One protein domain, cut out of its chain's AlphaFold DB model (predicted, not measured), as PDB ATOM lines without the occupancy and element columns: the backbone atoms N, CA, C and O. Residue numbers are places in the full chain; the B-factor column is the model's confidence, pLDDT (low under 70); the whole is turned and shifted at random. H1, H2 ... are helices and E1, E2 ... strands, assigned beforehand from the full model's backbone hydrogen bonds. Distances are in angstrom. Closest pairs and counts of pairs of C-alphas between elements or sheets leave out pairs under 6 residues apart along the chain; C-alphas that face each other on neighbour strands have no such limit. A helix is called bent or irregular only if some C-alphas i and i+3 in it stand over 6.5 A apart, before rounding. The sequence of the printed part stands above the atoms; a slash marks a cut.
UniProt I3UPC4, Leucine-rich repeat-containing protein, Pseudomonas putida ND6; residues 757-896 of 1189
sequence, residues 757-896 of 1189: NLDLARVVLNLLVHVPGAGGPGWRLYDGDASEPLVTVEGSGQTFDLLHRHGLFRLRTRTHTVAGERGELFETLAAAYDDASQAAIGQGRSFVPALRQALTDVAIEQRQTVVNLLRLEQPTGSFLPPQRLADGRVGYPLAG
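This is residues 757 to 896 of the 1189 residues of the protein "Leucine-rich repeat-containing protein" of Pseudomonas putida ND6 (UniProt I3UPC4). A twisted five-stranded sheet has H1 and H2 over one face, and the long helix H4 crosses H1 and H2 on their side away from the sheet. H3 makes a corner with H4 at residues 847 to 851, H5 makes one at H4's last end, and a tail, residues 870 to 896, leads away from the body, with residues 871 to 878 and 884 to 889 sticking out. The printed part has 140 residues with five named helices and five named strands, in the order H1 E1 E2 E3 E4 E5 H2 H3 H4 H5. The mixed sheet runs E2 E1 E3 E4 E5, and the class is mixed, helices and strands. The whole is loose, with a radius of gyration of the C-alphas of 18.1 A and spans of 57 by 39 by 25 A.

H1, residues 758 to 770, begins at C-alpha 758 (41.000, 10.478, 14.019) and is 19.7 A long; it is irregular, but only just, C-alphas 766 and 769 being 6.6 A apart. The strands are E1, residues 778 to 783, 17.2 A; E2, residues 791 to 793; E3, residues 799 to 805, 19.7 A; E4, residues 808 to 813, 17.3 A; and E5, residues 818 to 823, 12.8 A. Then come H2, residues 825 to 830; H3, residues 835 to 842; H4, residues 847 to 861, 21.2 A; and H5, residues 863 to 869, ending at C-alpha 869 (32.755, 11.978, 22.274).

E1 and E3 are parallel, with N 802 and O 780 at 2.8 A. E2 and E1 form an antiparallel hairpin, with N 781 and O 791 at 2.9 A. E3, E4 and E5 form a meander, each strand the antiparallel neighbour of the one before; N 801 and O 812 are 2.8 A apart, N 819 and O 811 2.9 A. H1 and H2 lie on the same face, two layers with the sheet: H1 over E1 at a height of 9.2 A, H2 over E4 at 7.7 A. H4, the hub, touches H1 about perpendicular at 86 degrees, the C-alphas of Leu 767 and Leu 855 closest at 6.7 A. H4 touches H2 at a steep tilt of 61 degrees, the C-alphas of Phe 826 and Val 848 closest at 5.9 A. H3 and H4 touch only at the corner, C-alphas of Gly 842 and Ala 850 closest at 5.4 A. H5 and H1 only just touch, with 3 pairs of C-alphas within 8 A, those of Val 763 and Val 866 closest at 6.3 A. Every O i to N i+4 pair is within hydrogen-bond range in H2, H3, H4 and H5, and 7 of 9 in H1.

The two C-alphas farthest apart, those of Thr 815 and Gly 896, are 62.7 A apart. The printed part has no cut, and no link is long. The mean pLDDT of the printed part is 78.0; residues 775, 844 and 871 to 896 are under 70.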
ATOM      1  N   ASN A 757      39.571  10.761   9.278       89.50
ATOM      2  CA  ASN A 757      40.404  11.323  10.335       89.50
ATOM      3  C   ASN A 757      40.202  10.604  11.680       89.50
ATOM      4  O   ASN A 757      39.372   9.707  11.839       89.50
ATOM      5  N   LEU A 758      40.991  11.025  12.666       89.81
ATOM      6  CA  LEU A 758      41.000  10.478  14.019       89.81
ATOM      7  C   LEU A 758      39.676  10.698  14.781       89.81
ATOM      8  O   LEU A 758      39.307   9.873  15.616       89.81
ATOM      9  N   ASP A 759      38.955  11.783  14.479       92.12
ATOM     10  CA  ASP A 759      37.652  12.102  15.076       92.12
ATOM     11  C   ASP A 759      36.552  11.162  14.559       92.12
ATOM     12  O   ASP A 759      35.785  10.626  15.360       92.12
ATOM     13  N   LEU A 760      36.529  10.878  13.251       94.12
ATOM     14  CA  LEU A 760      35.660   9.861  12.653       94.12
ATOM     15  C   LEU A 760      35.914   8.498  13.296       94.12
ATOM     16  O   LEU A 760      34.972   7.866  13.762       94.12
ATOM     17  N   ALA A 761      37.175   8.058  13.365       93.56
ATOM     18  CA  ALA A 761      37.516   6.771  13.969       93.56
ATOM     19  C   ALA A 761      37.094   6.702  15.446       93.56
ATOM     20  O   ALA A 761      36.516   5.708  15.876       93.56
ATOM     21  N   ARG A 762      37.305   7.777  16.219       93.12
ATOM     22  CA  ARG A 762      36.829   7.876  17.605       93.12
ATOM     23  C   ARG A 762      35.314   7.715  17.706       93.12
ATOM     24  O   ARG A 762      34.860   6.955  18.558       93.12
ATOM     25  N   VAL A 763      34.545   8.422  16.879       94.12
ATOM     26  CA  VAL A 763      33.079   8.363  16.922       94.12
ATOM     27  C   VAL A 763      32.577   6.996  16.463       94.12
ATOM     28  O   VAL A 763      31.846   6.355  17.210       94.12
ATOM     29  N   VAL A 764      33.038   6.505  15.307       94.62
ATOM     30  CA  VAL A 764      32.682   5.184  14.763       94.62
ATOM     31  C   VAL A 764      32.889   4.092  15.809       94.62
ATOM     32  O   VAL A 764      31.937   3.389  16.130       94.62
ATOM     33  N   LEU A 765      34.083   3.995  16.406       93.56
ATOM     34  CA  LEU A 765      34.393   2.938  17.373       93.56
ATOM     35  C   LEU A 765      33.480   2.952  18.607       93.56
ATOM     36  O   LEU A 765      33.144   1.887  19.115       93.56
ATOM     37  N   ASN A 766      33.058   4.130  19.081       92.00
ATOM     38  CA  ASN A 766      32.133   4.234  20.214       92.00
ATOM     39  C   ASN A 766      30.673   3.964  19.814       92.00
ATOM     40  O   ASN A 766      29.905   3.491  20.645       92.00
ATOM     41  N   LEU A 767      30.279   4.230  18.563       92.25
ATOM     42  CA  LEU A 767      28.921   3.962  18.077       92.25
ATOM     43  C   LEU A 767      28.690   2.501  17.656       92.25
ATOM     44  O   LEU A 767      27.537   2.077  17.612       92.25
ATOM     45  N   LEU A 768      29.742   1.703  17.415       90.69
ATOM     46  CA  LEU A 768      29.616   0.274  17.066       90.69
ATOM     47  C   LEU A 768      28.777  -0.528  18.080       90.69
ATOM     48  O   LEU A 768      28.060  -1.439  17.681       90.69
ATOM     49  N   VAL A 769      28.803  -0.175  19.372       88.38
ATOM     50  CA  VAL A 769      27.997  -0.851  20.412       88.38
ATOM     51  C   VAL A 769      26.483  -0.660  20.226       88.38
ATOM     52  O   VAL A 769      25.691  -1.464  20.713       88.38
ATOM     53  N   HIS A 770      26.073   0.386  19.506       89.12
ATOM     54  CA  HIS A 770      24.674   0.705  19.220       89.12
ATOM     55  C   HIS A 770      24.191   0.151  17.870       89.12
ATOM     56  O   HIS A 770      22.992   0.187  17.603       89.12
ATOM     57  N   VAL A 771      25.086  -0.393  17.038       87.94
ATOM     58  CA  VAL A 771      24.727  -1.035  15.767       87.94
ATOM     59  C   VAL A 771      24.453  -2.529  16.004       87.94
ATOM     60  O   VAL A 771      25.348  -3.250  16.460       87.94
ATOM     61  N   PRO A 772      23.244  -3.043  15.695       83.12
ATOM     62  CA  PRO A 772      22.914  -4.454  15.884       83.12
ATOM     63  C   PRO A 772      23.907  -5.388  15.177       83.12
ATOM     64  O   PRO A 772      24.145  -5.272  13.979       83.12
ATOM     65  N   GLY A 773      24.493  -6.321  15.933       78.94
ATOM     66  CA  GLY A 773      25.488  -7.279  15.436       78.94
ATOM     67  C   GLY A 773      26.942  -6.784  15.411       78.94
ATOM     68  O   GLY A 773      27.835  -7.597  15.201       78.94
ATOM     69  N   ALA A 774      27.223  -5.500  15.666       80.56
ATOM     70  CA  ALA A 774      28.574  -4.938  15.512       80.56
ATOM     71  C   ALA A 774      29.465  -4.986  16.770       80.56
ATOM     72  O   ALA A 774      30.657  -4.690  16.680       80.56
ATOM     73  N   GLY A 775      28.944  -5.419  17.922       69.38
ATOM     74  CA  GLY A 775      29.663  -5.468  19.210       69.38
ATOM     75  C   GLY A 775      30.710  -6.586  19.384       69.38
ATOM     76  O   GLY A 775      31.074  -6.894  20.518       69.38
ATOM     77  N   GLY A 776      31.155  -7.229  18.298       80.12
ATOM     78  CA  GLY A 776      32.101  -8.351  18.333       80.12
ATOM     79  C   GLY A 776      33.518  -7.943  18.770       80.12
ATOM     80  O   GLY A 776      33.906  -8.230  19.901       80.12
ATOM     81  N   PRO A 777      34.333  -7.300  17.915       88.12
ATOM     82  CA  PRO A 777      35.718  -6.969  18.252       88.12
ATOM     83  C   PRO A 777      35.827  -5.856  19.306       88.12
ATOM     84  O   PRO A 777      35.022  -4.927  19.331       88.12
ATOM     85  N   GLY A 778      36.864  -5.925  20.144       90.19
ATOM     86  CA  GLY A 778      37.281  -4.810  21.004       90.19
ATOM     87  C   GLY A 778      38.326  -3.931  20.308       90.19
ATOM     88  O   GLY A 778      39.098  -4.422  19.484       90.19
ATOM     89  N   TRP A 779      38.420  -2.652  20.669       92.69
ATOM     90  CA  TRP A 779      39.207  -1.673  19.905       92.69
ATOM     91  C   TRP A 779      40.100  -0.788  20.771       92.69
ATOM     92  O   TRP A 779      39.684  -0.309  21.824       92.69
ATOM     93  N   ARG A 780      41.316  -0.506  20.288       92.75
ATOM     94  CA  ARG A 780      42.225   0.514  20.831       92.75
ATOM     95  C   ARG A 780      42.729   1.426  19.714       92.75
ATOM     96  O   ARG A 780      43.452   0.969  18.833       92.75
ATOM     97  N   LEU A 781      42.352   2.703  19.738       93.50
ATOM     98  CA  LEU A 781      42.743   3.692  18.726       93.50
ATOM     99  C   LEU A 781      44.041   4.399  19.128       93.50
ATOM    100  O   LEU A 781      44.107   4.975  20.212       93.50
ATOM    101  N   TYR A 782      45.024   4.433  18.233       91.94
ATOM    102  CA  TYR A 782      46.274   5.178  18.401       91.94
ATOM    103  C   TYR A 782      46.449   6.182  17.258       91.94
ATOM    104  O   TYR A 782      46.115   5.880  16.111       91.94
ATOM    105  N   ASP A 783      47.020   7.347  17.562       89.31
ATOM    106  CA  ASP A 783      47.474   8.308  16.555       89.31
ATOM    107  C   ASP A 783      48.997   8.212  16.409       89.31
ATOM    108  O   ASP A 783      49.738   8.320  17.390       89.31
ATOM    109  N   GLY A 784      49.471   7.938  15.194       85.00
ATOM    110  CA  GLY A 784      50.892   7.730  14.926       85.00
ATOM    111  C   GLY A 784      51.501   6.573  15.725       85.00
ATOM    112  O   GLY A 784      51.040   5.435  15.642       85.00
ATOM    113  N   ASP A 785      52.572   6.887  16.456       80.00
ATOM    114  CA  ASP A 785      53.323   5.974  17.330       80.00
ATOM    115  C   ASP A 785      53.106   6.290  18.821       80.00
ATOM    116  O   ASP A 785      53.992   6.060  19.646       80.00
ATOM    117  N   ALA A 786      51.944   6.851  19.181       83.38
ATOM    118  CA  ALA A 786      51.594   7.117  20.574       83.38
ATOM    119  C   ALA A 786      51.739   5.854  21.449       83.38
ATOM    120  O   ALA A 786      51.288   4.767  21.084       83.38
ATOM    121  N   SER A 787      52.345   6.007  22.630       80.75
ATOM    122  CA  SER A 787      52.553   4.910  23.586       80.75
ATOM    123  C   SER A 787      51.260   4.436  24.259       80.75
ATOM    124  O   SER A 787      51.192   3.300  24.726       80.75
ATOM    125  N   GLU A 788      50.232   5.285  24.292       86.25
ATOM    126  CA  GLU A 788      48.939   5.023  24.927       86.25
ATOM    127  C   GLU A 788      47.782   5.160  23.921       86.25
ATOM    128  O   GLU A 788      47.846   6.002  23.020       86.25
ATOM    129  N   PRO A 789      46.715   4.349  24.051       88.88
ATOM    130  CA  PRO A 789      45.543   4.451  23.194       88.88
ATOM    131  C   PRO A 789      44.689   5.669  23.568       88.88
ATOM    132  O   PRO A 789      44.315   5.867  24.722       88.88
ATOM    133  N   LEU A 790      44.295   6.448  22.563       86.00
ATOM    134  CA  LEU A 790      43.418   7.615  22.705       86.00
ATOM    135  C   LEU A 790      41.967   7.241  23.032       86.00
ATOM    136  O   LEU A 790      41.227   8.039  23.608       86.00
ATOM    137  N   VAL A 791      41.552   6.050  22.603       88.00
ATOM    138  CA  VAL A 791      40.218   5.482  22.816       88.00
ATOM    139  C   VAL A 791      40.392   3.988  23.040       88.00
ATOM    140  O   VAL A 791      41.112   3.340  22.281       88.00
ATOM    141  N   THR A 792      39.721   3.440  24.050       90.50
ATOM    142  CA  THR A 792      39.560   1.993  24.232       90.50
ATOM    143  C   THR A 792      38.071   1.688  24.312       90.50
ATOM    144  O   THR A 792      37.360   2.352  25.062       90.50
ATOM    145  N   VAL A 793      37.610   0.717  23.525       89.88
ATOM    146  CA  VAL A 793      36.223   0.235  23.498       89.88
ATOM    147  C   VAL A 793      36.244  -1.270  23.737       89.88
ATOM    148  O   VAL A 793      36.999  -1.997  23.086       89.88
ATOM    149  N   GLU A 794      35.444  -1.736  24.689       87.56
ATOM    150  CA  GLU A 794      35.312  -3.160  24.996       87.56
ATOM    151  C   GLU A 794      34.373  -3.855  23.997       87.56
ATOM    152  O   GLU A 794      33.432  -3.252  23.487       87.56
ATOM    153  N   GLY A 795      34.645  -5.128  23.714       83.19
ATOM    154  CA  GLY A 795      33.870  -5.974  22.804       83.19
ATOM    155  C   GLY A 795      33.938  -7.432  23.259       83.19
ATOM    156  O   GLY A 795      34.788  -7.785  24.079       83.19
ATOM    157  N   SER A 796      33.037  -8.279  22.762       79.06
ATOM    158  CA  SER A 796      32.905  -9.677  23.208       79.06
ATOM    159  C   SER A 796      33.963 -10.642  22.642       79.06
ATOM    160  O   SER A 796      34.066 -11.776  23.110       79.06
ATOM    161  N   GLY A 797      34.746 -10.206  21.653       80.25
ATOM    162  CA  GLY A 797      35.761 -10.984  20.942       80.25
ATOM    163  C   GLY A 797      37.191 -10.445  21.090       80.25
ATOM    164  O   GLY A 797      37.574  -9.848  22.097       80.25
ATOM    165  N   GLN A 798      38.028 -10.684  20.075       86.75
ATOM    166  CA  GLN A 798      39.434 -10.266  20.093       86.75
ATOM    167  C   GLN A 798      39.574  -8.733  20.111       86.75
ATOM    168  O   GLN A 798      38.857  -8.020  19.413       86.75
ATOM    169  N   THR A 799      40.526  -8.216  20.899       90.00
ATOM    170  CA  THR A 799      40.883  -6.789  20.879       90.00
ATOM    171  C   THR A 799      41.949  -6.495  19.825       90.00
ATOM    172  O   THR A 799      43.012  -7.126  19.843       90.00
ATOM    173  N   PHE A 800      41.714  -5.478  18.999       91.56
ATOM    174  CA  PHE A 800      42.649  -4.988  17.989       91.56
ATOM    175  C   PHE A 800      43.127  -3.559  18.271       91.56
ATOM    176  O   PHE A 800      42.393  -2.721  18.801       91.56
ATOM    177  N   ASP A 801      44.364  -3.279  17.870       92.19
ATOM    178  CA  ASP A 801      44.928  -1.937  17.786       92.19
ATOM    179  C   ASP A 801      44.656  -1.369  16.388       92.19
ATOM    180  O   ASP A 801      45.035  -1.973  15.379       92.19
ATOM    181  N   LEU A 802      44.046  -0.189  16.335       92.81
ATOM    182  CA  LEU A 802      43.805   0.571  15.118       92.81
ATOM    183  C   LEU A 802      44.762   1.770  15.091       92.81
ATOM    184  O   LEU A 802      44.636   2.694  15.895       92.81
ATOM    185  N   LEU A 803      45.741   1.736  14.186       92.00
ATOM    186  CA  LEU A 803      46.772   2.769  14.061       92.00
ATOM    187  C   LEU A 803      46.387   3.764  12.959       92.00
ATOM    188  O   LEU A 803      46.343   3.382  11.788       92.00
ATOM    189  N   HIS A 804      46.145   5.026  13.311       92.75
ATOM    190  CA  HIS A 804      45.906   6.111  12.356       92.75
ATOM    191  C   HIS A 804      47.223   6.797  11.955       92.75
ATOM    192  O   HIS A 804      48.011   7.197  12.812       92.75
ATOM    193  N   ARG A 805      47.458   6.975  10.649       88.94
ATOM    194  CA  ARG A 805      48.506   7.858  10.108       88.94
ATOM    195  C   ARG A 805      48.049   8.473   8.792       88.94
ATOM    196  O   ARG A 805      47.732   7.729   7.865       88.94
ATOM    197  N   HIS A 806      48.136   9.799   8.664       82.25
ATOM    198  CA  HIS A 806      47.858  10.540   7.421       82.25
ATOM    199  C   HIS A 806      46.557  10.088   6.719       82.25
ATOM    200  O   HIS A 806      46.583   9.734   5.546       82.25
ATOM    201  N   GLY A 807      45.443  10.006   7.458       82.81
ATOM    202  CA  GLY A 807      44.123   9.642   6.920       82.81
ATOM    203  C   GLY A 807      43.909   8.161   6.585       82.81
ATOM    204  O   GLY A 807      42.808   7.786   6.190       82.81
ATOM    205  N   LEU A 808      44.923   7.311   6.772       89.06
ATOM    206  CA  LEU A 808      44.848   5.864   6.565       89.06
ATOM    207  C   LEU A 808      45.028   5.101   7.878       89.06
ATOM    208  O   LEU A 808      45.778   5.519   8.767       89.06
ATOM    209  N   PHE A 809      44.401   3.933   7.951       92.69
ATOM    210  CA  PHE A 809      44.366   3.066   9.122       92.69
ATOM    211  C   PHE A 809      45.114   1.758   8.864       92.69
ATOM    212  O   PHE A 809      45.261   1.324   7.723       92.69
ATOM    213  N   ARG A 810      45.622   1.125   9.925       91.81
ATOM    214  CA  ARG A 810      46.194  -0.229   9.875       91.81
ATOM    215  C   ARG A 810      45.814  -1.005  11.131       91.81
ATOM    216  O   ARG A 810      45.937  -0.479  12.238       91.81
ATOM    217  N   LEU A 811      45.413  -2.259  10.941       91.81
ATOM    218  CA  LEU A 811      45.041  -3.180  12.012       91.81
ATOM    219  C   LEU A 811      46.265  -3.936  12.556       91.81
ATOM    220  O   LEU A 811      47.108  -4.424  11.794       91.81
ATOM    221  N   ARG A 812      46.359  -4.067  13.879       89.81
ATOM    222  CA  ARG A 812      47.419  -4.811  14.578       89.81
ATOM    223  C   ARG A 812      46.826  -5.588  15.757       89.81
ATOM    224  O   ARG A 812      45.914  -5.110  16.425       89.81
ATOM    225  N   THR A 813      47.322  -6.789  16.031       83.62
ATOM    226  CA  THR A 813      46.875  -7.585  17.190       83.62
ATOM    227  C   THR A 813      47.543  -7.117  18.494       83.62
ATOM    228  O   THR A 813      48.535  -6.382  18.477       83.62
ATOM    229  N   ARG A 814      47.069  -7.616  19.649       78.44
ATOM    230  CA  ARG A 814      47.733  -7.406  20.954       78.44
ATOM    231  C   ARG A 814      49.186  -7.904  21.026       78.44
ATOM    232  O   ARG A 814      49.919  -7.418  21.876       78.44
ATOM    233  N   THR A 815      49.622  -8.830  20.165       76.94
ATOM    234  CA  THR A 815      51.029  -9.287  20.093       76.94
ATOM    235  C   THR A 815      51.880  -8.445  19.136       76.94
ATOM    236  O   THR A 815      52.965  -8.853  18.734       76.94
ATOM    237  N   HIS A 816      51.385  -7.263  18.756       73.12
ATOM    238  CA  HIS A 816      51.986  -6.337  17.798       73.12
ATOM    239  C   HIS A 816      52.162  -6.881  16.368       73.12
ATOM    240  O   HIS A 816      52.771  -6.209  15.534       73.12
ATOM    241  N   THR A 817      51.576  -8.037  16.035       78.94
ATOM    242  CA  THR A 817      51.570  -8.549  14.658       78.94
ATOM    243  C   THR A 817      50.609  -7.740  13.785       78.94
ATOM    244  O   THR A 817      49.494  -7.413  14.200       78.94
ATOM    245  N   VAL A 818      51.048  -7.392  12.574       79.00
ATOM    246  CA  VAL A 818      50.210  -6.711  11.576       79.00
ATOM    247  C   VAL A 818      49.098  -7.666  11.146       79.00
ATOM    248  O   VAL A 818      49.385  -8.787  10.736       79.00
ATOM    249  N   ALA A 819      47.845  -7.227  11.273       75.19
ATOM    250  CA  ALA A 819      46.654  -8.044  11.026       75.19
ATOM    251  C   ALA A 819      45.953  -7.712   9.695       75.19
ATOM    252  O   ALA A 819      45.004  -8.388   9.318       75.19
ATOM    253  N   GLY A 820      46.411  -6.680   8.985       76.31
ATOM    254  CA  GLY A 820      45.867  -6.274   7.695       76.31
ATOM    255  C   GLY A 820      46.740  -5.230   7.005       76.31
ATOM    256  O   GLY A 820      47.683  -4.686   7.593       76.31
ATOM    257  N   GLU A 821      46.424  -4.949   5.745       81.56
ATOM    258  CA  GLU A 821      47.077  -3.883   4.985       81.56
ATOM    259  C   GLU A 821      46.712  -2.488   5.530       81.56
ATOM    260  O   GLU A 821      45.966  -2.339   6.500       81.56
ATOM    261  N   ARG A 822      47.312  -1.438   4.958       86.25
ATOM    262  CA  ARG A 822      46.989  -0.053   5.324       86.25
ATOM    263  C   ARG A 822      45.928   0.470   4.360       86.25
ATOM    264  O   ARG A 822      46.198   0.503   3.166       86.25
ATOM    265  N   GLY A 823      44.779   0.900   4.871       87.44
ATOM    266  CA  GLY A 823      43.635   1.270   4.040       87.44
ATOM    267  C   GLY A 823      42.678   2.264   4.693       87.44
ATOM    268  O   GLY A 823      43.009   2.939   5.669       87.44
ATOM    269  N   GLU A 824      41.488   2.357   4.107       89.31
ATOM    270  CA  GLU A 824      40.354   3.132   4.614       89.31
ATOM    271  C   GLU A 824      39.794   2.512   5.914       89.31
ATOM    272  O   GLU A 824      39.989   1.327   6.194       89.31
ATOM    273  N   LEU A 825      39.119   3.317   6.738       92.38
ATOM    274  CA  LEU A 825      38.625   2.946   8.064       92.38
ATOM    275  C   LEU A 825      37.706   1.724   8.016       92.38
ATOM    276  O   LEU A 825      37.998   0.733   8.672       92.38
ATOM    277  N   PHE A 826      36.608   1.781   7.261       91.19
ATOM    278  CA  PHE A 826      35.571   0.744   7.292       91.19
ATOM    279  C   PHE A 826      36.070  -0.586   6.715       91.19
ATOM    280  O   PHE A 826      35.757  -1.649   7.241       91.19
ATOM    281  N   GLU A 827      36.918  -0.514   5.698       89.56
ATOM    282  CA  GLU A 827      37.639  -1.613   5.069       89.56
ATOM    283  C   GLU A 827      38.637  -2.254   6.050       89.56
ATOM    284  O   GLU A 827      38.713  -3.478   6.156       89.56
ATOM    285  N   THR A 828      39.348  -1.437   6.839       91.69
ATOM    286  CA  THR A 828      40.250  -1.908   7.906       91.69
ATOM    287  C   THR A 828      39.476  -2.514   9.082       91.69
ATOM    288  O   THR A 828      39.936  -3.487   9.677       91.69
ATOM    289  N   LEU A 829      38.298  -1.970   9.419       90.50
ATOM    290  CA  LEU A 829      37.408  -2.529  10.443       90.50
ATOM    291  C   LEU A 829      36.832  -3.879   9.993       90.50
ATOM    292  O   LEU A 829      36.799  -4.807  10.794       90.50
ATOM    293  N   ALA A 830      36.425  -4.011   8.725       88.50
ATOM    294  CA  ALA A 830      35.844  -5.237   8.171       88.50
ATOM    295  C   ALA A 830      36.755  -6.460   8.343       88.50
ATOM    296  O   ALA A 830      36.278  -7.526   8.719       88.50
ATOM    297  N   ALA A 831      38.071  -6.286   8.181       87.00
ATOM    298  CA  ALA A 831      39.067  -7.340   8.383       87.00
ATOM    299  C   ALA A 831      39.127  -7.911   9.821       87.00
ATOM    300  O   ALA A 831      39.777  -8.932  10.038       87.00
ATOM    301  N   ALA A 832      38.477  -7.273  10.803       87.56
ATOM    302  CA  ALA A 832      38.382  -7.755  12.184       87.56
ATOM    303  C   ALA A 832      37.081  -8.524  12.499       87.56
ATOM    304  O   ALA A 832      36.972  -9.091  13.587       87.56
ATOM    305  N   TYR A 833      36.094  -8.526  11.594       87.19
ATOM    306  CA  TYR A 833      34.823  -9.246  11.749       87.19
ATOM    307  C   TYR A 833      34.852 -10.568  10.980       87.19
ATOM    308  O   TYR A 833      35.329 -10.616   9.847       87.19
ATOM    309  N   ASP A 834      34.295 -11.625  11.571       84.75
ATOM    310  CA  ASP A 834      34.134 -12.922  10.909       84.75
ATOM    311  C   ASP A 834      32.976 -12.924   9.893       84.75
ATOM    312  O   ASP A 834      32.081 -12.076   9.937       84.75
ATOM    313  N   ASP A 835      32.977 -13.898   8.979       81.50
ATOM    314  CA  ASP A 835      31.981 -14.006   7.901       81.50
ATOM    315  C   ASP A 835      30.533 -14.039   8.431       81.50
ATOM    316  O   ASP A 835      29.614 -13.525   7.792       81.50
ATOM    317  N   ALA A 836      30.323 -14.606   9.626       79.56
ATOM    318  CA  ALA A 836      29.021 -14.665  10.285       79.56
ATOM    319  C   ALA A 836      28.539 -13.277  10.746       79.56
ATOM    320  O   ALA A 836      27.402 -12.894  10.453       79.56
ATOM    321  N   SER A 837      29.398 -12.496  11.410       79.94
ATOM    322  CA  SER A 837      29.089 -11.115  11.803       79.94
ATOM    323  C   SER A 837      28.945 -10.205  10.580       79.94
ATOM    324  O   SER A 837      28.048  -9.357  10.537       79.94
ATOM    325  N   GLN A 838      29.777 -10.412   9.553       83.06
ATOM    326  CA  GLN A 838      29.680  -9.670   8.298       83.06
ATOM    327  C   GLN A 838      28.348  -9.928   7.580       83.06
ATOM    328  O   GLN A 838      27.704  -8.980   7.130       83.06
ATOM    329  N   ALA A 839      27.885 -11.181   7.523       80.31
ATOM    330  CA  ALA A 839      26.588 -11.528   6.941       80.31
ATOM    331  C   ALA A 839      25.404 -10.946   7.739       80.31
ATOM    332  O   ALA A 839      24.443 -10.457   7.138       80.31
ATOM    333  N   ALA A 840      25.483 -10.953   9.076       79.62
ATOM    334  CA  ALA A 840      24.438 -10.424   9.955       79.62
ATOM    335  C   ALA A 840      24.215  -8.908   9.778       79.62
ATOM    336  O   ALA A 840      23.071  -8.456   9.730       79.62
ATOM    337  N   ILE A 841      25.297  -8.135   9.635       80.31
ATOM    338  CA  ILE A 841      25.237  -6.682   9.392       80.31
ATOM    339  C   ILE A 841      24.952  -6.371   7.916       80.31
ATOM    340  O   ILE A 841      24.203  -5.444   7.614       80.31
ATOM    341  N   GLY A 842      25.519  -7.148   6.990       74.94
ATOM    342  CA  GLY A 842      25.389  -6.921   5.550       74.94
ATOM    343  C   GLY A 842      23.969  -7.106   5.009       74.94
ATOM    344  O   GLY A 842      23.614  -6.457   4.027       74.94
ATOM    345  N   GLN A 843      23.149  -7.974   5.620       70.81
ATOM    346  CA  GLN A 843      21.744  -8.223   5.236       70.81
ATOM    347  C   GLN A 843      21.542  -8.473   3.719       70.81
ATOM    348  O   GLN A 843      20.581  -8.006   3.109       70.81
ATOM    349  N   GLY A 844      22.475  -9.194   3.086       69.31
ATOM    350  CA  GLY A 844      22.467  -9.464   1.638       69.31
ATOM    351  C   GLY A 844      23.120  -8.386   0.757       69.31
ATOM    352  O   GLY A 844      23.081  -8.494  -0.466       69.31
ATOM    353  N   ARG A 845      23.740  -7.361   1.354       75.56
ATOM    354  CA  ARG A 845      24.600  -6.359   0.699       75.56
ATOM    355  C   ARG A 845      26.061  -6.539   1.130       75.56
ATOM    356  O   ARG A 845      26.361  -7.304   2.044       75.56
ATOM    357  N   SER A 846      26.975  -5.802   0.493       83.81
ATOM    358  CA  SER A 846      28.362  -5.696   0.967       83.81
ATOM    359  C   SER A 846      28.410  -5.087   2.375       83.81
ATOM    360  O   SER A 846      27.715  -4.108   2.656       83.81
ATOM    361  N   PHE A 847      29.248  -5.664   3.241       86.81
ATOM    362  CA  PHE A 847      29.359  -5.309   4.657       86.81
ATOM    363  C   PHE A 847      29.705  -3.832   4.888       86.81
ATOM    364  O   PHE A 847      29.044  -3.165   5.679       86.81
ATOM    365  N   VAL A 848      30.711  -3.306   4.180       88.75
ATOM    366  CA  VAL A 848      31.236  -1.949   4.414       88.75
ATOM    367  C   VAL A 848      30.177  -0.857   4.179       88.75
ATOM    368  O   VAL A 848      29.951  -0.064   5.096       88.75
ATOM    369  N   PRO A 849      29.457  -0.815   3.034       88.12
ATOM    370  CA  PRO A 849      28.350   0.125   2.847       88.12
ATOM    371  C   PRO A 849      27.216  -0.032   3.869       88.12
ATOM    372  O   PRO A 849      26.659   0.972   4.309       88.12
ATOM    373  N   ALA A 850      26.878  -1.266   4.264       88.38
ATOM    374  CA  ALA A 850      25.815  -1.524   5.238       88.38
ATOM    375  C   ALA A 850      26.184  -1.017   6.644       88.38
ATOM    376  O   ALA A 850      25.398  -0.302   7.265       88.38
ATOM    377  N   LEU A 851      27.404  -1.311   7.107       90.12
ATOM    378  CA  LEU A 851      27.936  -0.817   8.378       90.12
ATOM    379  C   LEU A 851      28.013   0.715   8.396       90.12
ATOM    380  O   LEU A 851      27.621   1.339   9.381       90.12
ATOM    381  N   ARG A 852      28.492   1.324   7.304       91.25
ATOM    382  CA  ARG A 852      28.587   2.783   7.168       91.25
ATOM    383  C   ARG A 852      27.211   3.446   7.256       91.25
ATOM    384  O   ARG A 852      27.077   4.398   8.013       91.25
ATOM    385  N   GLN A 853      26.195   2.917   6.568       89.56
ATOM    386  CA  GLN A 853      24.823   3.432   6.664       89.56
ATOM    387  C   GLN A 853      24.262   3.301   8.086       89.56
ATOM    388  O   GLN A 853      23.799   4.291   8.642       89.56
ATOM    389  N   ALA A 854      24.368   2.122   8.708       90.31
ATOM    390  CA  ALA A 854      23.849   1.902  10.059       90.31
ATOM    391  C   ALA A 854      24.510   2.826  11.101       90.31
ATOM    392  O   ALA A 854      23.842   3.325  12.005       90.31
ATOM    393  N   LEU A 855      25.812   3.101  10.958       93.31
ATOM    394  CA  LEU A 855      26.520   4.083  11.782       93.31
ATOM    395  C   LEU A 855      26.073   5.525  11.505       93.31
ATOM    396  O   LEU A 855      26.019   6.310  12.448       93.31
ATOM    397  N   THR A 856      25.741   5.879  10.259       93.06
ATOM    398  CA  THR A 856      25.159   7.188   9.916       93.06
ATOM    399  C   THR A 856      23.806   7.381  10.599       93.06
ATOM    400  O   THR A 856      23.604   8.402  11.255       93.06
ATOM    401  N   ASP A 857      22.917   6.390  10.511       91.31
ATOM    402  CA  ASP A 857      21.575   6.443  11.099       91.31
ATOM    403  C   ASP A 857      21.660   6.588  12.632       91.31
ATOM    404  O   ASP A 857      21.127   7.541  13.208       91.31
ATOM    405  N   VAL A 858      22.458   5.734  13.288       93.44
ATOM    406  CA  VAL A 858      22.736   5.808  14.735       93.44
ATOM    407  C   VAL A 858      23.387   7.139  15.132       93.44
ATOM    408  O   VAL A 858      23.051   7.699  16.177       93.44
ATOM    409  N   ALA A 859      24.308   7.680  14.328       91.56
ATOM    410  CA  ALA A 859      24.941   8.968  14.613       91.56
ATOM    411  C   ALA A 859      23.952  10.139  14.514       91.56
ATOM    412  O   ALA A 859      24.104  11.117  15.249       91.56
ATOM    413  N   ILE A 860      22.963  10.075  13.617       88.44
ATOM    414  CA  ILE A 860      21.907  11.091  13.494       88.44
ATOM    415  C   ILE A 860      20.975  11.020  14.709       88.44
ATOM    416  O   ILE A 860      20.751  12.042  15.358       88.44
ATOM    417  N   GLU A 861      20.502   9.823  15.073       89.44
ATOM    418  CA  GLU A 861      19.654   9.607  16.255       89.44
ATOM    419  C   GLU A 861      20.359  10.019  17.560       89.44
ATOM    420  O   GLU A 861      19.760  10.652  18.431       89.44
ATOM    421  N   GLN A 862      21.653   9.713  17.691       88.88
ATOM    422  CA  GLN A 862      22.456   9.984  18.886       88.88
ATOM    423  C   GLN A 862      23.378  11.205  18.749       88.88
ATOM    424  O   GLN A 862      24.505  11.213  19.256       88.88
ATOM    425  N   ARG A 863      22.913  12.280  18.099       86.94
ATOM    426  CA  ARG A 863      23.731  13.480  17.825       86.94
ATOM    427  C   ARG A 863      24.434  14.065  19.056       86.94
ATOM    428  O   ARG A 863      25.592  14.470  18.963       86.94
ATOM    429  N   GLN A 864      23.797  14.048  20.229       83.69
ATOM    430  CA  GLN A 864      24.430  14.528  21.465       83.69
ATOM    431  C   GLN A 864      25.590  13.629  21.939       83.69
ATOM    432  O   GLN A 864      26.580  14.137  22.469       83.69
ATOM    433  N   THR A 865      25.518  12.313  21.711       87.25
ATOM    434  CA  THR A 865      26.615  11.374  21.998       87.25
ATOM    435  C   THR A 865      27.843  11.719  21.153       87.25
ATOM    436  O   THR A 865      28.946  11.813  21.691       87.25
ATOM    437  N   VAL A 866      27.654  12.011  19.858       87.44
ATOM    438  CA  VAL A 866      28.736  12.428  18.943       87.44
ATOM    439  C   VAL A 866      29.432  13.702  19.438       87.44
ATOM    440  O   VAL A 866      30.660  13.739  19.510       87.44
ATOM    441  N   VAL A 867      28.665  14.720  19.851       83.88
ATOM    442  CA  VAL A 867      29.210  15.971  20.422       83.88
ATOM    443  C   VAL A 867      30.067  15.692  21.664       83.88
ATOM    444  O   VAL A 867      31.186  16.197  21.771       83.88
ATOM    445  N   ASN A 868      29.576  14.852  22.578       84.62
ATOM    446  CA  ASN A 868      30.270  14.525  23.826       84.62
ATOM    447  C   ASN A 868      31.583  13.748  23.575       84.62
ATOM    448  O   ASN A 868      32.606  14.029  24.205       84.62
ATOM    449  N   LEU A 869      31.588  12.808  22.621       86.56
ATOM    450  CA  LEU A 869      32.755  11.978  22.274       86.56
ATOM    451  C   LEU A 869      33.951  12.785  21.740       86.56
ATOM    452  O   LEU A 869      35.107  12.390  21.930       86.56
ATOM    453  N   LEU A 870      33.706  13.936  21.108       84.56
ATOM    454  CA  LEU A 870      34.764  14.803  20.576       84.56
ATOM    455  C   LEU A 870      35.489  15.637  21.653       84.56
ATOM    456  O   LEU A 870      36.453  16.335  21.314       84.56
ATOM    457  N   ARG A 871      35.085  15.504  22.932       65.88
ATOM    458  CA  ARG A 871      35.639  16.186  24.123       65.88
ATOM    459  C   ARG A 871      35.762  17.700  23.941       65.88
ATOM    460  O   ARG A 871      36.792  18.300  24.236       65.88
ATOM    461  N   LEU A 872      34.712  18.302  23.402       60.97
ATOM    462  CA  LEU A 872      34.612  19.745  23.242       60.97
ATOM    463  C   LEU A 872      34.209  20.339  24.598       60.97
ATOM    464  O   LEU A 872      33.110  20.060  25.076       60.97
ATOM    465  N   GLU A 873      35.098  21.114  25.229       45.44
ATOM    466  CA  GLU A 873      34.755  21.882  26.433       45.44
ATOM    467  C   GLU A 873      33.576  22.801  26.103       45.44
ATOM    468  O   GLU A 873      33.704  23.731  25.306       45.44
ATOM    469  N   GLN A 874      32.411  22.523  26.690       45.53
ATOM    470  CA  GLN A 874      31.281  23.433  26.592       45.53
ATOM    471  C   GLN A 874      31.524  24.600  27.558       45.53
ATOM    472  O   GLN A 874      31.684  24.355  28.758       45.53
ATOM    473  N   PRO A 875      31.469  25.866  27.095       36.06
ATOM    474  CA  PRO A 875      31.059  26.952  27.974       36.06
ATOM    475  C   PRO A 875      29.716  26.539  28.582       36.06
ATOM    476  O   PRO A 875      28.854  26.043  27.860       36.06
ATOM    477  N   THR A 876      29.551  26.683  29.894       30.09
ATOM    478  CA  THR A 876      28.416  26.140  30.657       30.09
ATOM    479  C   THR A 876      27.053  26.564  30.089       30.09
ATOM    480  O   THR A 876      26.530  27.628  30.411       30.09
ATOM    481  N   GLY A 877      26.460  25.704  29.255       32.16
ATOM    482  CA  GLY A 877      25.191  25.948  28.570       32.16
ATOM    483  C   GLY A 877      24.890  24.860  27.536       32.16
ATOM    484  O   GLY A 877      25.612  24.700  26.558       32.16
ATOM    485  N   SER A 878      23.809  24.113  27.760       26.58
ATOM    486  CA  SER A 878      23.377  22.968  26.948       26.58
ATOM    487  C   SER A 878      23.184  23.276  25.455       26.58
ATOM    488  O   SER A 878      22.481  24.220  25.098       26.58
ATOM    489  N   PHE A 879      23.690  22.394  24.590       31.02
ATOM    490  CA  PHE A 879      23.171  22.173  23.227       31.02
ATOM    491  C   PHE A 879      21.777  21.503  23.361       31.02
ATOM    492  O   PHE A 879      21.629  20.644  24.227       31.02
ATOM    493  N   LEU A 880      20.684  21.830  22.653       36.69
ATOM    494  CA  LEU A 880      20.410  22.447  21.334       36.69
ATOM    495  C   LEU A 880      19.256  23.502  21.456       36.69
ATOM    496  O   LEU A 880      18.737  23.643  22.565       36.69
ATOM    497  N   PRO A 881      18.738  24.173  20.388       34.88
ATOM    498  CA  PRO A 881      19.183  24.252  18.990       34.88
ATOM    499  C   PRO A 881      19.752  25.636  18.558       34.88
ATOM    500  O   PRO A 881      20.966  25.767  18.730       34.88
ATOM    501  N   PRO A 882      19.034  26.662  18.004       34.16
ATOM    502  CA  PRO A 882      19.719  27.827  17.430       34.16
ATOM    503  C   PRO A 882      20.289  28.740  18.522       34.16
ATOM    504  O   PRO A 882      19.590  29.572  19.108       34.16
ATOM    505  N   GLN A 883      21.589  28.589  18.782       33.66
ATOM    506  CA  GLN A 883      22.351  29.538  19.587       33.66
ATOM    507  C   GLN A 883      22.246  30.939  18.989       33.66
ATOM    508  O   GLN A 883      22.211  31.109  17.770       33.66
ATOM    509  N   ARG A 884      22.279  31.941  19.876       43.53
ATOM    510  CA  ARG A 884      22.458  33.341  19.497       43.53
ATOM    511  C   ARG A 884      23.594  33.464  18.481       43.53
ATOM    512  O   ARG A 884      24.731  33.117  18.795       43.53
ATOM    513  N   LEU A 885      23.278  33.994  17.299       41.78
ATOM    514  CA  LEU A 885      24.285  34.566  16.402       41.78
ATOM    515  C   LEU A 885      25.052  35.671  17.158       41.78
ATOM    516  O   LEU A 885      24.570  36.164  18.183       41.78
ATOM    517  N   ALA A 886      26.221  36.093  16.668       35.81
ATOM    518  CA  ALA A 886      27.058  37.106  17.334       35.81
ATOM    519  C   ALA A 886      26.333  38.456  17.585       35.81
ATOM    520  O   ALA A 886      26.714  39.227  18.463       35.81
ATOM    521  N   ASP A 887      25.233  38.700  16.869       40.84
ATOM    522  CA  ASP A 887      24.296  39.823  17.018       40.84
ATOM    523  C   ASP A 887      23.188  39.643  18.089       40.84
ATOM    524  O   ASP A 887      22.378  40.544  18.308       40.84
ATOM    525  N   GLY A 888      23.129  38.495  18.769       38.50
ATOM    526  CA  GLY A 888      22.174  38.206  19.844       38.50
ATOM    527  C   GLY A 888      20.856  37.530  19.434       38.50
ATOM    528  O   GLY A 888      19.984  37.384  20.294       38.50
ATOM    529  N   ARG A 889      20.682  37.100  18.174       43.38
ATOM    530  CA  ARG A 889      19.414  36.524  17.672       43.38
ATOM    531  C   ARG A 889      19.065  35.117  18.178       43.38
ATOM    532  O   ARG A 889      19.709  34.151  17.795       43.38
ATOM    533  N   VAL A 890      17.977  34.993  18.946       37.53
ATOM    534  CA  VAL A 890      17.322  33.708  19.276       37.53
ATOM    535  C   VAL A 890      16.227  33.405  18.245       37.53
ATOM    536  O   VAL A 890      15.439  34.288  17.906       37.53
ATOM    537  N   GLY A 891      16.175  32.170  17.741       37.41
ATOM    538  CA  GLY A 891      15.172  31.736  16.763       37.41
ATOM    539  C   GLY A 891      13.814  31.394  17.389       37.41
ATOM    540  O   GLY A 891      13.750  30.680  18.387       37.41
ATOM    541  N   TYR A 892      12.728  31.856  16.765       43.16
ATOM    542  CA  TYR A 892      11.363  31.408  17.061       43.16
ATOM    543  C   TYR A 892      10.978  30.198  16.196       43.16
ATOM    544  O   TYR A 892      11.329  30.177  15.011       43.16
ATOM    545  N   PRO A 893      10.169  29.251  16.710       40.38
ATOM    546  CA  PRO A 893       9.515  28.261  15.868       40.38
ATOM    547  C   PRO A 893       8.468  28.954  14.983       40.38
ATOM    548  O   PRO A 893       7.417  29.385  15.457       40.38
ATOM    549  N   LEU A 894       8.721  29.032  13.674       51.97
ATOM    550  CA  LEU A 894       7.798  29.592  12.668       51.97
ATOM    551  C   LEU A 894       6.622  28.639  12.353       51.97
ATOM    552  O   LEU A 894       6.181  28.512  11.212       51.97
ATOM    553  N   ALA A 895       6.104  27.952  13.371       46.44
ATOM    554  CA  ALA A 895       5.084  26.909  13.281       46.44
ATOM    555  C   ALA A 895       3.649  27.469  13.126       46.44
ATOM    556  O   ALA A 895       2.721  27.023  13.799       46.44
ATOM    557  N   GLY A 896       3.452  28.443  12.228       44.75
ATOM    558  CA  GLY A 896       2.137  29.033  11.929       44.75
ATOM    559  C   GLY A 896       1.275  28.200  10.970       44.75
ATOM    560  O   GLY A 896       0.061  28.094  11.155       44.75
TER     561      GLY A 896